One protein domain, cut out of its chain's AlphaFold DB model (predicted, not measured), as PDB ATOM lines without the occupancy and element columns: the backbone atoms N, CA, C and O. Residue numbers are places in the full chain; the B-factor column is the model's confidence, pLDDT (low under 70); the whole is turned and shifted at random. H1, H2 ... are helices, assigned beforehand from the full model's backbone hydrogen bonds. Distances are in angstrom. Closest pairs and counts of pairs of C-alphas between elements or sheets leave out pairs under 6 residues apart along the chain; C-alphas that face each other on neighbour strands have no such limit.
ATOM      1  N   MET A 418     126.627 116.604  77.719       93.12
ATOM      2  CA  MET A 418     126.843 116.065  79.070       93.12
ATOM      3  C   MET A 418     126.805 117.138  80.166       93.12
ATOM      4  O   MET A 418     127.204 116.864  81.298       93.12
ATOM      5  N   LEU A 419     126.381 118.369  79.854       92.38
ATOM      6  CA  LEU A 419     126.429 119.476  80.814       92.38
ATOM      7  C   LEU A 419     125.746 119.107  82.139       92.38
ATOM      8  O   LEU A 419     126.323 119.319  83.199       92.38
ATOM      9  N   ASP A 420     124.565 118.493  82.096       93.00
ATOM     10  CA  ASP A 420     123.821 118.154  83.316       93.00
ATOM     11  C   ASP A 420     124.505 117.065  84.153       93.00
ATOM     12  O   ASP A 420     124.443 117.100  85.381       93.00
ATOM     13  N   GLU A 421     125.211 116.131  83.511       93.19
ATOM     14  CA  GLU A 421     126.007 115.103  84.193       93.19
ATOM     15  C   GLU A 421     127.240 115.693  84.884       93.19
ATOM     16  O   GLU A 421     127.680 115.178  85.918       93.19
ATOM     17  N   TRP A 422     127.798 116.762  84.315       94.31
ATOM     18  CA  TRP A 422     128.898 117.531  84.889       94.31
ATOM     19  C   TRP A 422     128.425 118.420  86.037       94.31
ATOM     20  O   TRP A 422     129.009 118.377  87.114       94.31
ATOM     21  N   LEU A 423     127.315 119.141  85.860       93.19
ATOM     22  CA  LEU A 423     126.676 119.921  86.929       93.19
ATOM     23  C   LEU A 423     126.136 119.029  88.056       93.19
ATOM     24  O   LEU A 423     125.851 119.510  89.149       93.19
ATOM     25  N   ALA A 424     125.981 117.726  87.812       92.12
ATOM     26  CA  ALA A 424     125.668 116.767  88.859       92.12
ATOM     27  C   ALA A 424     126.838 116.440  89.784       92.12
ATOM     28  O   ALA A 424     126.607 115.946  90.891       92.12
ATOM     29  N   ASP A 425     128.065 116.701  89.345       94.38
ATOM     30  CA  ASP A 425     129.256 116.536  90.155       94.38
ATOM     31  C   ASP A 425     129.457 117.765  91.040       94.38
ATOM     32  O   ASP A 425     129.776 118.859  90.573       94.38
ATOM     33  N   VAL A 426     129.297 117.582  92.349       94.06
ATOM     34  CA  VAL A 426     129.475 118.676  93.309       94.06
ATOM     35  C   VAL A 426     130.899 119.249  93.272       94.06
ATOM     36  O   VAL A 426     131.078 120.433  93.543       94.06
ATOM     37  N   ARG A 427     131.903 118.449  92.886       94.31
ATOM     38  CA  ARG A 427     133.306 118.885  92.793       94.31
ATOM     39  C   ARG A 427     133.515 119.833  91.618       94.31
ATOM     40  O   ARG A 427     134.181 120.847  91.778       94.31
ATOM     41  N   VAL A 428     132.889 119.534  90.476       93.31
ATOM     42  CA  VAL A 428     132.868 120.425  89.305       93.31
ATOM     43  C   VAL A 428     132.219 121.746  89.690       93.31
ATOM     44  O   VAL A 428     132.825 122.794  89.513       93.31
ATOM     45  N   LEU A 429     131.027 121.707  90.292       92.44
ATOM     46  CA  LEU A 429     130.350 122.926  90.735       92.44
ATOM     47  C   LEU A 429     131.216 123.747  91.700       92.44
ATOM     48  O   LEU A 429     131.278 124.961  91.563       92.44
ATOM     49  N   ALA A 430     131.881 123.097  92.655       90.56
ATOM     50  CA  ALA A 430     132.659 123.756  93.700       90.56
ATOM     51  C   ALA A 430     133.989 124.365  93.229       90.56
ATOM     52  O   ALA A 430     134.444 125.333  93.836       90.56
ATOM     53  N   LEU A 431     134.632 123.779  92.217       90.12
ATOM     54  CA  LEU A 431     136.006 124.119  91.829       90.12
ATOM     55  C   LEU A 431     136.131 124.755  90.445       90.12
ATOM     56  O   LEU A 431     137.152 125.383  90.168       90.12
ATOM     57  N   SER A 432     135.147 124.574  89.565       88.06
ATOM     58  CA  SER A 432     135.183 125.193  88.245       88.06
ATOM     59  C   SER A 432     135.017 126.703  88.324       88.06
ATOM     60  O   SER A 432     134.383 127.241  89.232       88.06
ATOM     61  N   ASP A 433     135.560 127.374  87.314       78.12
ATOM     62  CA  ASP A 433     135.410 128.811  87.146       78.12
ATOM     63  C   ASP A 433     133.912 129.204  87.056       78.12
ATOM     64  O   ASP A 433     133.187 128.688  86.190       78.12
ATOM     65  N   PRO A 434     133.414 130.104  87.932       78.56
ATOM     66  CA  PRO A 434     132.006 130.499  87.952       78.56
ATOM     67  C   PRO A 434     131.520 131.100  86.630       78.56
ATOM     68  O   PRO A 434     130.363 130.901  86.246       78.56
ATOM     69  N   GLN A 435     132.390 131.816  85.915       73.44
ATOM     70  CA  GLN A 435     132.043 132.415  84.632       73.44
ATOM     71  C   GLN A 435     131.831 131.333  83.564       73.44
ATOM     72  O   GLN A 435     130.776 131.303  82.927       73.44
ATOM     73  N   SER A 436     132.753 130.378  83.455       75.25
ATOM     74  CA  SER A 436     132.651 129.225  82.552       75.25
ATOM     75  C   SER A 436     131.374 128.406  82.802       75.25
ATOM     76  O   SER A 436     130.673 128.019  81.861       75.25
ATOM     77  N   LEU A 437     131.006 128.199  84.074       83.38
ATOM     78  CA  LEU A 437     129.742 127.564  84.469       83.38
ATOM     79  C   LEU A 437     128.514 128.361  83.988       83.38
ATOM     80  O   LEU A 437     127.597 127.792  83.388       83.38
ATOM     81  N   SER A 438     128.492 129.674  84.226       79.00
ATOM     82  CA  SER A 438     127.398 130.568  83.814       79.00
ATOM     83  C   SER A 438     127.207 130.596  82.299       79.00
ATOM     84  O   SER A 438     126.082 130.507  81.796       79.00
ATOM     85  N   GLU A 439     128.305 130.683  81.551       73.06
ATOM     86  CA  GLU A 439     128.292 130.705  80.092       73.06
ATOM     87  C   GLU A 439     127.771 129.392  79.514       73.06
ATOM     88  O   GLU A 439     126.980 129.397  78.565       73.06
ATOM     89  N   ALA A 440     128.184 128.262  80.088       80.38
ATOM     90  CA  ALA A 440     127.715 126.957  79.657       80.38
ATOM     91  C   ALA A 440     126.221 126.776  79.924       80.38
ATOM     92  O   ALA A 440     125.495 126.336  79.034       80.38
ATOM     93  N   VAL A 441     125.742 127.190  81.100       83.19
ATOM     94  CA  VAL A 441     124.313 127.180  81.442       83.19
ATOM     95  C   VAL A 441     123.504 128.100  80.527       83.19
ATOM     96  O   VAL A 441     122.430 127.710  80.079       83.19
ATOM     97  N   SER A 442     124.016 129.291  80.217       75.06
ATOM     98  CA  SER A 442     123.324 130.268  79.365       75.06
ATOM     99  C   SER A 442     123.235 129.822  77.906       75.06
ATOM    100  O   SER A 442     122.273 130.150  77.213       75.06
ATOM    101  N   ALA A 443     124.236 129.085  77.427       73.38
ATOM    102  CA  ALA A 443     124.232 128.523  76.081       73.38
ATOM    103  C   ALA A 443     123.510 127.182  75.978       73.38
ATOM    104  O   ALA A 443     123.170 126.759  74.871       73.38
ATOM    105  N   ALA A 444     123.285 126.510  77.103       74.75
ATOM    106  CA  ALA A 444     122.458 125.325  77.130       74.75
ATOM    107  C   ALA A 444     121.012 125.701  76.779       74.75
ATOM    108  O   ALA A 444     120.484 126.720  77.220       74.75
ATOM    109  N   GLY A 445     120.360 124.866  75.967       74.12
ATOM    110  CA  GLY A 445     118.935 125.012  75.677       74.12
ATOM    111  C   GLY A 445     118.056 124.732  76.902       74.12
ATOM    112  O   GLY A 445     118.506 124.748  78.050       74.12
ATOM    113  N   ALA A 446     116.783 124.415  76.666       75.38
ATOM    114  CA  ALA A 446     115.919 123.914  77.734       75.38
ATOM    115  C   ALA A 446     116.518 122.641  78.366       75.38
ATOM    116  O   ALA A 446     117.199 121.865  77.697       75.38
ATOM    117  N   ALA A 447     116.312 122.462  79.670       80.31
ATOM    118  CA  ALA A 447     116.687 121.230  80.355       80.31
ATOM    119  C   ALA A 447     115.594 120.175  80.150       80.31
ATOM    120  O   ALA A 447     114.407 120.507  80.195       80.31
ATOM    121  N   ASP A 448     116.000 118.920  79.963       77.06
ATOM    122  CA  ASP A 448     115.072 117.812  79.709       77.06
ATOM    123  C   ASP A 448     114.368 117.325  80.987       77.06
ATOM    124  O   ASP A 448     113.267 116.777  80.923       77.06
ATOM    125  N   ASP A 449     114.973 117.549  82.160       84.19
ATOM    126  CA  ASP A 449     114.416 117.160  83.453       84.19
ATOM    127  C   ASP A 449     114.443 118.290  84.499       84.19
ATOM    128  O   ASP A 449     115.198 119.262  84.415       84.19
ATOM    129  N   ALA A 450     113.586 118.157  85.516       80.50
ATOM    130  CA  ALA A 450     113.398 119.172  86.551       80.50
ATOM    131  C   ALA A 450     114.621 119.357  87.469       80.50
ATOM    132  O   ALA A 450     114.803 120.434  88.035       80.50
ATOM    133  N   THR A 451     115.455 118.332  87.645       83.62
ATOM    134  CA  THR A 451     116.675 118.408  88.462       83.62
ATOM    135  C   THR A 451     117.770 119.152  87.712       83.62
ATOM    136  O   THR A 451     118.370 120.064  88.275       83.62
ATOM    137  N   ALA A 452     117.982 118.829  86.438       85.88
ATOM    138  CA  ALA A 452     118.849 119.576  85.539       85.88
ATOM    139  C   ALA A 452     118.414 121.045  85.453       85.88
ATOM    140  O   ALA A 452     119.238 121.945  85.617       85.88
ATOM    141  N   HIS A 453     117.108 121.300  85.304       81.44
ATOM    142  CA  HIS A 453     116.561 122.656  85.311       81.44
ATOM    143  C   HIS A 453     116.906 123.412  86.600       81.44
ATOM    144  O   HIS A 453     117.431 124.523  86.530       81.44
ATOM    145  N   ARG A 454     116.681 122.791  87.770       83.50
ATOM    146  CA  ARG A 454     117.055 123.379  89.063       83.50
ATOM    147  C   ARG A 454     118.548 123.663  89.139       83.50
ATOM    148  O   ARG A 454     118.909 124.786  89.443       83.50
ATOM    149  N   ARG A 455     119.420 122.705  88.814       87.69
ATOM    150  CA  ARG A 455     120.885 122.871  88.914       87.69
ATOM    151  C   ARG A 455     121.431 123.964  88.006       87.69
ATOM    152  O   ARG A 455     122.266 124.755  88.436       87.69
ATOM    153  N   ARG A 456     120.923 124.057  86.778       87.06
ATOM    154  CA  ARG A 456     121.213 125.184  85.883       87.06
ATOM    155  C   ARG A 456     120.739 126.504  86.502       87.06
ATOM    156  O   ARG A 456     121.494 127.473  86.521       87.06
ATOM    157  N   GLY A 457     119.533 126.523  87.071       78.94
ATOM    158  CA  GLY A 457     118.991 127.659  87.821       78.94
ATOM    159  C   GLY A 457     119.864 128.081  89.006       78.94
ATOM    160  O   GLY A 457     120.144 129.265  89.159       78.94
ATOM    161  N   VAL A 458     120.371 127.119  89.782       83.94
ATOM    162  CA  VAL A 458     121.287 127.334  90.912       83.94
ATOM    163  C   VAL A 458     122.562 128.034  90.470       83.94
ATOM    164  O   VAL A 458     122.948 129.026  91.076       83.94
ATOM    165  N   VAL A 459     123.209 127.540  89.413       85.12
ATOM    166  CA  VAL A 459     124.433 128.150  88.874       85.12
ATOM    167  C   VAL A 459     124.154 129.569  88.389       85.12
ATOM    168  O   VAL A 459     124.853 130.501  88.783       85.12
ATOM    169  N   ALA A 460     123.108 129.747  87.576       78.00
ATOM    170  CA  ALA A 460     122.738 131.057  87.055       78.00
ATOM    171  C   ALA A 460     122.440 132.050  88.189       78.00
ATOM    172  O   ALA A 460     122.864 133.201  88.125       78.00
ATOM    173  N   GLU A 461     121.755 131.603  89.239       70.75
ATOM    174  CA  GLU A 461     121.404 132.420  90.394       70.75
ATOM    175  C   GLU A 461     122.616 132.741  91.272       70.75
ATOM    176  O   GLU A 461     122.806 133.898  91.640       70.75
ATOM    177  N   ALA A 462     123.480 131.763  91.551       76.19
ATOM    178  CA  ALA A 462     124.699 131.966  92.332       76.19
ATOM    179  C   ALA A 462     125.658 132.951  91.651       76.19
ATOM    180  O   ALA A 462     126.264 133.784  92.322       76.19
ATOM    181  N   VAL A 463     125.766 132.914  90.320       70.12
ATOM    182  CA  VAL A 463     126.556 133.905  89.577       70.12
ATOM    183  C   VAL A 463     125.835 135.252  89.526       70.12
ATOM    184  O   VAL A 463     126.473 136.285  89.705       70.12
ATOM    185  N   ARG A 464     124.508 135.271  89.327       63.25
ATOM    186  CA  ARG A 464     123.701 136.500  89.218       63.25
ATOM    187  C   ARG A 464     123.636 137.306  90.513       63.25
ATOM    188  O   ARG A 464     123.795 138.523  90.464       63.25
ATOM    189  N   ALA A 465     123.368 136.659  91.642       53.62
ATOM    190  CA  ALA A 465     123.172 137.323  92.928       53.62
ATOM    191  C   ALA A 465     124.476 137.916  93.490       53.62
ATOM    192  O   ALA A 465     124.434 138.865  94.266       53.62
ATOM    193  N   TYR A 466     125.628 137.404  93.052       54.16
ATOM    194  CA  TYR A 466     126.941 137.768  93.586       54.16
ATOM    195  C   TYR A 466     127.900 138.290  92.500       54.16
ATOM    196  O   TYR A 466     129.121 138.180  92.625       54.16
ATOM    197  N   ARG A 467     127.336 138.893  91.437       51.06
ATOM    198  CA  ARG A 467     128.034 139.402  90.233       51.06
ATOM    199  C   ARG A 467     129.221 140.331  90.506       51.06
ATOM    200  O   ARG A 467     130.097 140.445  89.655       51.06
ATOM    201  N   SER A 468     129.243 141.029  91.640       37.97
ATOM    202  CA  SER A 468     130.276 142.022  91.965       37.97
ATOM    203  C   SER A 468     131.591 141.408  92.453       37.97
ATOM    204  O   SER A 468     132.630 142.063  92.346       37.97
ATOM    205  N   ASP A 469     131.590 140.159  92.918       46.56
ATOM    206  CA  ASP A 469     132.740 139.564  93.592       46.56
ATOM    207  C   ASP A 469     133.123 138.216  92.974       46.56
ATOM    208  O   ASP A 469     132.788 137.142  93.469       46.56
ATOM    209  N   THR A 470     133.817 138.272  91.841       45.50
ATOM    210  CA  THR A 470     134.321 137.099  91.110       45.50
ATOM    211  C   THR A 470     135.541 136.451  91.775       45.50
ATOM    212  O   THR A 470     136.103 135.507  91.228       45.50
ATOM    213  N   ARG A 471     135.960 136.930  92.955       50.25
ATOM    214  CA  ARG A 471     137.164 136.482  93.681       50.25
ATOM    215  C   ARG A 471     136.836 135.734  94.956       50.25
ATOM    216  O   ARG A 471     137.642 135.676  95.882       50.25
ATOM    217  N   CYS A 472     135.660 135.131  94.995       59.56
ATOM    218  CA  CYS A 472     135.343 134.199  96.048       59.56
ATOM    219  C   CYS A 472     136.273 132.986  95.948       59.56
ATOM    220  O   CYS A 472     136.292 132.285  94.935       59.56
ATOM    221  N   GLY A 473     137.019 132.710  97.018       69.38
ATOM    222  CA  GLY A 473     137.698 131.423  97.156       69.38
ATOM    223  C   GLY A 473     136.683 130.267  97.107       69.38
ATOM    224  O   GLY A 473     135.484 130.492  97.327       69.38
ATOM    225  N   PRO A 474     137.119 129.014  96.878       80.19
ATOM    226  CA  PRO A 474     136.204 127.881  96.694       80.19
ATOM    227  C   PRO A 474     135.164 127.729  97.815       80.19
ATOM    228  O   PRO A 474     134.001 127.438  97.558       80.19
ATOM    229  N   ALA A 475     135.540 128.008  99.065       76.31
ATOM    230  CA  ALA A 475     134.631 127.946 100.211       76.31
ATOM    231  C   ALA A 475     133.497 128.990 100.167       76.31
ATOM    232  O   ALA A 475     132.353 128.715 100.551       76.31
ATOM    233  N   GLU A 476     133.791 130.191  99.678       74.94
ATOM    234  CA  GLU A 476     132.791 131.233  99.494       74.94
ATOM    235  C   GLU A 476     131.895 130.931  98.289       74.94
ATOM    236  O   GLU A 476     130.672 131.030  98.398       74.94
ATOM    237  N   TRP A 477     132.477 130.486  97.175       82.06
ATOM    238  CA  TRP A 477     131.713 130.067  96.003       82.06
ATOM    239  C   TRP A 477     130.734 128.931  96.333       82.06
ATOM    240  O   TRP A 477     129.538 129.026  96.052       82.06
ATOM    241  N   VAL A 478     131.199 127.901  97.046       84.56
ATOM    242  CA  VAL A 478     130.355 126.799  97.532       84.56
ATOM    243  C   VAL A 478     129.250 127.304  98.457       84.56
ATOM    244  O   VAL A 478     128.128 126.803  98.399       84.56
ATOM    245  N   SER A 479     129.512 128.326  99.274       72.62
ATOM    246  CA  SER A 479     128.475 128.937 100.111       72.62
ATOM    247  C   SER A 479     127.378 129.615  99.276       72.62
ATOM    248  O   SER A 479     126.197 129.472  99.599       72.62
ATOM    249  N   ARG A 480     127.746 130.295  98.180       77.94
ATOM    250  CA  ARG A 480     126.806 130.932  97.235       77.94
ATOM    251  C   ARG A 480     125.985 129.894  96.469       77.94
ATOM    252  O   ARG A 480     124.763 130.008  96.402       77.94
ATOM    253  N   LEU A 481     126.632 128.842  95.967       83.31
ATOM    254  CA  LEU A 481     125.958 127.709  95.326       83.31
ATOM    255  C   LEU A 481     124.990 127.012  96.275       83.31
ATOM    256  O   LEU A 481     123.874 126.690  95.884       83.31
ATOM    257  N   ARG A 482     125.391 126.804  97.531       81.12
ATOM    258  CA  ARG A 482     124.538 126.194  98.553       81.12
ATOM    259  C   ARG A 482     123.306 127.051  98.825       81.12
ATOM    260  O   ARG A 482     122.213 126.509  98.962       81.12
ATOM    261  N   PHE A 483     123.471 128.372  98.886       69.31
ATOM    262  CA  PHE A 483     122.357 129.308  99.030       69.31
ATOM    263  C   PHE A 483     121.402 129.238  97.833       69.31
ATOM    264  O   PHE A 483     120.207 129.014  98.013       69.31
ATOM    265  N   ALA A 484     121.925 129.333  96.612       73.00
ATOM    266  CA  ALA A 484     121.112 129.220  95.408       73.00
ATOM    267  C   ALA A 484     120.428 127.840  95.303       73.00
ATOM    268  O   ALA A 484     119.256 127.766  94.947       73.00
ATOM    269  N   ALA A 485     121.097 126.752  95.696       78.25
ATOM    270  CA  ALA A 485     120.520 125.407  95.770       78.25
ATOM    271  C   ALA A 485     119.341 125.334  96.737       78.25
ATOM    272  O   ALA A 485     118.305 124.764  96.399       78.25
ATOM    273  N   GLN A 486     119.466 125.965  97.906       67.56
ATOM    274  CA  GLN A 486     118.371 126.082  98.861       67.56
ATOM    275  C   GLN A 486     117.194 126.877  98.269       67.56
ATOM    276  O   GLN A 486     116.052 126.447  98.414       67.56
ATOM    277  N   MET A 487     117.462 127.984  97.566       58.31
ATOM    278  CA  MET A 487     116.439 128.807  96.905       58.31
ATOM    279  C   MET A 487     115.708 128.059  95.786       58.31
ATOM    280  O   MET A 487     114.502 128.187  95.632       58.31
ATOM    281  N   TRP A 488     116.412 127.229  95.026       69.06
ATOM    282  CA  TRP A 488     115.816 126.424  93.959       69.06
ATOM    283  C   TRP A 488     115.201 125.104  94.453       69.06
ATOM    284  O   TRP A 488     114.726 124.309  93.638       69.06
ATOM    285  N   GLY A 489     115.214 124.840  95.764       66.69
ATOM    286  CA  GLY A 489     114.692 123.606  96.358       66.69
ATOM    287  C   GLY A 489     115.510 122.347  96.032       66.69
ATOM    288  O   GLY A 489     114.994 121.234  96.133       66.69
ATOM    289  N   ASP A 490     116.779 122.479  95.629       78.38
ATOM    290  CA  ASP A 490     117.683 121.345  95.391       78.38
ATOM    291  C   ASP A 490     118.387 120.919  96.693       78.38
ATOM    292  O   ASP A 490     119.589 121.112  96.895       78.38
ATOM    293  N   HIS A 491     117.620 120.319  97.607       81.94
ATOM    294  CA  HIS A 491     118.137 119.845  98.898       81.94
ATOM    295  C   HIS A 491     119.211 118.754  98.761       81.94
ATOM    296  O   HIS A 491     120.059 118.613  99.643       81.94
ATOM    297  N   ALA A 492     119.199 117.992  97.662       86.75
ATOM    298  CA  ALA A 492     120.225 116.993  97.389       86.75
ATOM    299  C   ALA A 492     121.579 117.662  97.116       86.75
ATOM    300  O   ALA A 492     122.598 117.230  97.657       86.75
ATOM    301  N   LEU A 493     121.587 118.747  96.334       89.00
ATOM    302  CA  LEU A 493     122.786 119.550  96.110       89.00
ATOM    303  C   LEU A 493     123.249 120.257  97.392       89.00
ATOM    304  O   LEU A 493     124.445 120.258  97.669       89.00
ATOM    305  N   VAL A 494     122.334 120.780  98.216       82.44
ATOM    306  CA  VAL A 494     122.687 121.353  99.533       82.44
ATOM    307  C   VAL A 494     123.427 120.329 100.397       82.44
ATOM    308  O   VAL A 494     124.510 120.624 100.898       82.44
ATOM    309  N   GLY A 495     122.884 119.112 100.521       83.44
ATOM    310  CA  GLY A 495     123.524 118.032 101.277       83.44
ATOM    311  C   GLY A 495     124.894 117.639 100.717       83.44
ATOM    312  O   GLY A 495     125.825 117.408 101.486       83.44
ATOM    313  N   ALA A 496     125.044 117.615  99.389       91.44
ATOM    314  CA  ALA A 496     126.322 117.332  98.740       91.44
ATOM    315  C   ALA A 496     127.368 118.432  99.000       91.44
ATOM    316  O   ALA A 496     128.514 118.115  99.305       91.44
ATOM    317  N   LEU A 497     126.980 119.709  98.925       89.06
ATOM    318  CA  LEU A 497     127.867 120.848  99.197       89.06
ATOM    319  C   LEU A 497     128.270 120.901 100.679       89.06
ATOM    320  O   LEU A 497     129.424 121.181 100.994       89.06
ATOM    321  N   ASP A 498     127.353 120.576 101.597       84.12
ATOM    322  CA  ASP A 498     127.643 120.485 103.033       84.12
ATOM    323  C   ASP A 498     128.631 119.357 103.373       84.12
ATOM    324  O   ASP A 498     129.407 119.489 104.326       84.12
ATOM    325  N   ALA A 499     128.627 118.274 102.592       89.38
ATOM    326  CA  ALA A 499     129.524 117.135 102.764       89.38
ATOM    327  C   ALA A 499     130.971 117.408 102.312       89.38
ATOM    328  O   ALA A 499     131.856 116.631 102.662       89.38
ATOM    329  N   LEU A 500     131.236 118.509 101.593       86.81
ATOM    330  CA  LEU A 500     132.588 118.887 101.150       86.81
ATOM    331  C   LEU A 500     133.526 119.280 102.301       86.81
ATOM    332  O   LEU A 500     134.730 119.382 102.098       86.81
ATOM    333  N   GLY A 501     132.993 119.543 103.501       80.69
ATOM    334  CA  GLY A 501     133.801 119.870 104.681       80.69
ATOM    335  C   GLY A 501     134.458 121.255 104.655       80.69
ATOM    336  O   GLY A 501     135.247 121.562 105.544       80.69
ATOM    337  N   LEU A 502     134.122 122.105 103.679       80.88
ATOM    338  CA  LEU A 502     134.652 123.464 103.578       80.88
ATOM    339  C   LEU A 502     134.129 124.365 104.713       80.88
ATOM    340  O   LEU A 502     132.967 124.240 105.122       80.88
ATOM    341  N   PRO A 503     134.942 125.321 105.201       67.00
ATOM    342  CA  PRO A 503     134.462 126.362 106.096       67.00
ATOM    343  C   PRO A 503     133.562 127.294 105.288       67.00
ATOM    344  O   PRO A 503     134.052 128.140 104.566       67.00
ATOM    345  N   LEU A 504     132.245 127.119 105.360       66.06
ATOM    346  CA  LEU A 504     131.295 127.958 104.628       66.06
ATOM    347  C   LEU A 504     131.130 129.297 105.375       66.06
ATOM    348  O   LEU A 504     130.362 129.332 106.339       66.06
ATOM    349  N   PRO A 505     131.826 130.397 105.006       50.81
ATOM    350  CA  PRO A 505     131.814 131.644 105.785       50.81
ATOM    351  C   PRO A 505     130.411 132.253 105.900       50.81
ATOM    352  O   PRO A 505     130.107 132.957 106.860       50.81
ATOM    353  N   TRP A 506     129.524 131.908 104.966       49.78
ATOM    354  CA  TRP A 506     128.136 132.354 104.925       49.78
ATOM    355  C   TRP A 506     127.141 131.313 105.477       49.78
ATOM    356  O   TRP A 506     125.933 131.453 105.279       49.78
ATOM    357  N   ARG A 507     127.603 130.277 106.212       38.09
ATOM    358  CA  ARG A 507     126.721 129.290 106.888       38.09
ATOM    359  C   ARG A 507     125.763 129.934 107.893       38.09
ATOM    360  O   ARG A 507     124.751 129.327 108.230       38.09
ATOM    361  N   ALA A 508     126.062 131.147 108.357       30.34
ATOM    362  CA  ALA A 508     125.216 131.921 109.250       30.34
ATOM    363  C   ALA A 508     124.726 133.212 108.566       30.34
ATOM    364  O   ALA A 508     125.531 133.995 108.073       30.34
ATOM    365  N   LYS A 509     123.403 133.442 108.645       29.14
ATOM    366  CA  LYS A 509     122.672 134.715 108.426       29.14
ATOM    367  C   LYS A 509     122.185 135.118 107.015       29.14
ATOM    368  O   LYS A 509     121.972 136.303 106.803       29.14
ATOM    369  N   TRP A 510     121.865 134.198 106.095       34.62
ATOM    370  CA  TRP A 510     121.298 134.599 104.778       34.62
ATOM    371  C   TRP A 510     119.892 134.090 104.452       34.62
ATOM    372  O   TRP A 510     119.341 134.443 103.418       34.62
ATOM    373  N   VAL A 511     119.233 133.392 105.381       28.55
ATOM    374  CA  VAL A 511     117.777 133.126 105.295       28.55
ATOM    375  C   VAL A 511     116.948 134.434 105.378       28.55
ATOM    376  O   VAL A 511     115.742 134.419 105.185       28.55
TER     377      VAL A 511
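Overview. This is residues 418 to 511 of the 866 residues of the protein "SUKH-4 immunity protein of toxin-antitoxin system" of Streptomyces sp. TLI_235 (UniProt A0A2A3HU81). What shape do these atoms make? A compact, rounded cluster of six helices is built on the two longest, H4 and H5, set at a steep tilt: H1 and H3 pack on H4, while H2 and H6 pack on H5, and a tail with no named element, residues 499 to 511, follows H6. What is its make-up? The printed part has 94 residues, with H1 to H6 in order and no named strand; its class is all helix. How large is it? The radius of gyration of the C-alphas is 12.1 A, and they span 34 by 26 by 22 A.

Along the chain. Where do the helices run? H1 is residues 419 to 423, from C-alpha 419 at (126.429, 119.476, 80.814), and H2 is 426 to 431. H3 is 434 to 443, 14.3 A long, and H4 is 450 to 465, 21.6 A. H5 is 474 to 487, 19.8 A, and H6 is 491 to 498. Where does H6 end? C-alpha 498 is at (127.643, 120.485, 103.033).

Arrangement. What does H4 touch? Its residues 452 to 456 alone touch H1, closest C-alphas Asp 420 and Ala 452, 5.6 A. Its residues 456 to 463 alone touch H3 at a steep tilt of 51 degrees, closest C-alphas Ser 438 and Ala 460, 5.7 A. It touches H5 at 57 degrees, also steep, closest C-alphas Val 458 and Ala 484, 4.9 A. What else touches H5? H2 does, closest C-alphas Ala 430 and Val 478, 5.4 A. H5 and H6 form a hairpin at a shallow tilt of 18 degrees, opposite ways, closest C-alphas Arg 482 and Val 494, 5.3 A. Are the helix backbones whole? Every O i to N i+4 pair is within hydrogen-bond range in H1 to H6.

Size, cuts and confidence. Is there a cut or a long link? The printed part has no cut, and no link is long. Where is confidence low? Residues 464 to 473, 483, 486 to 489 and 503 to 511 are under 70.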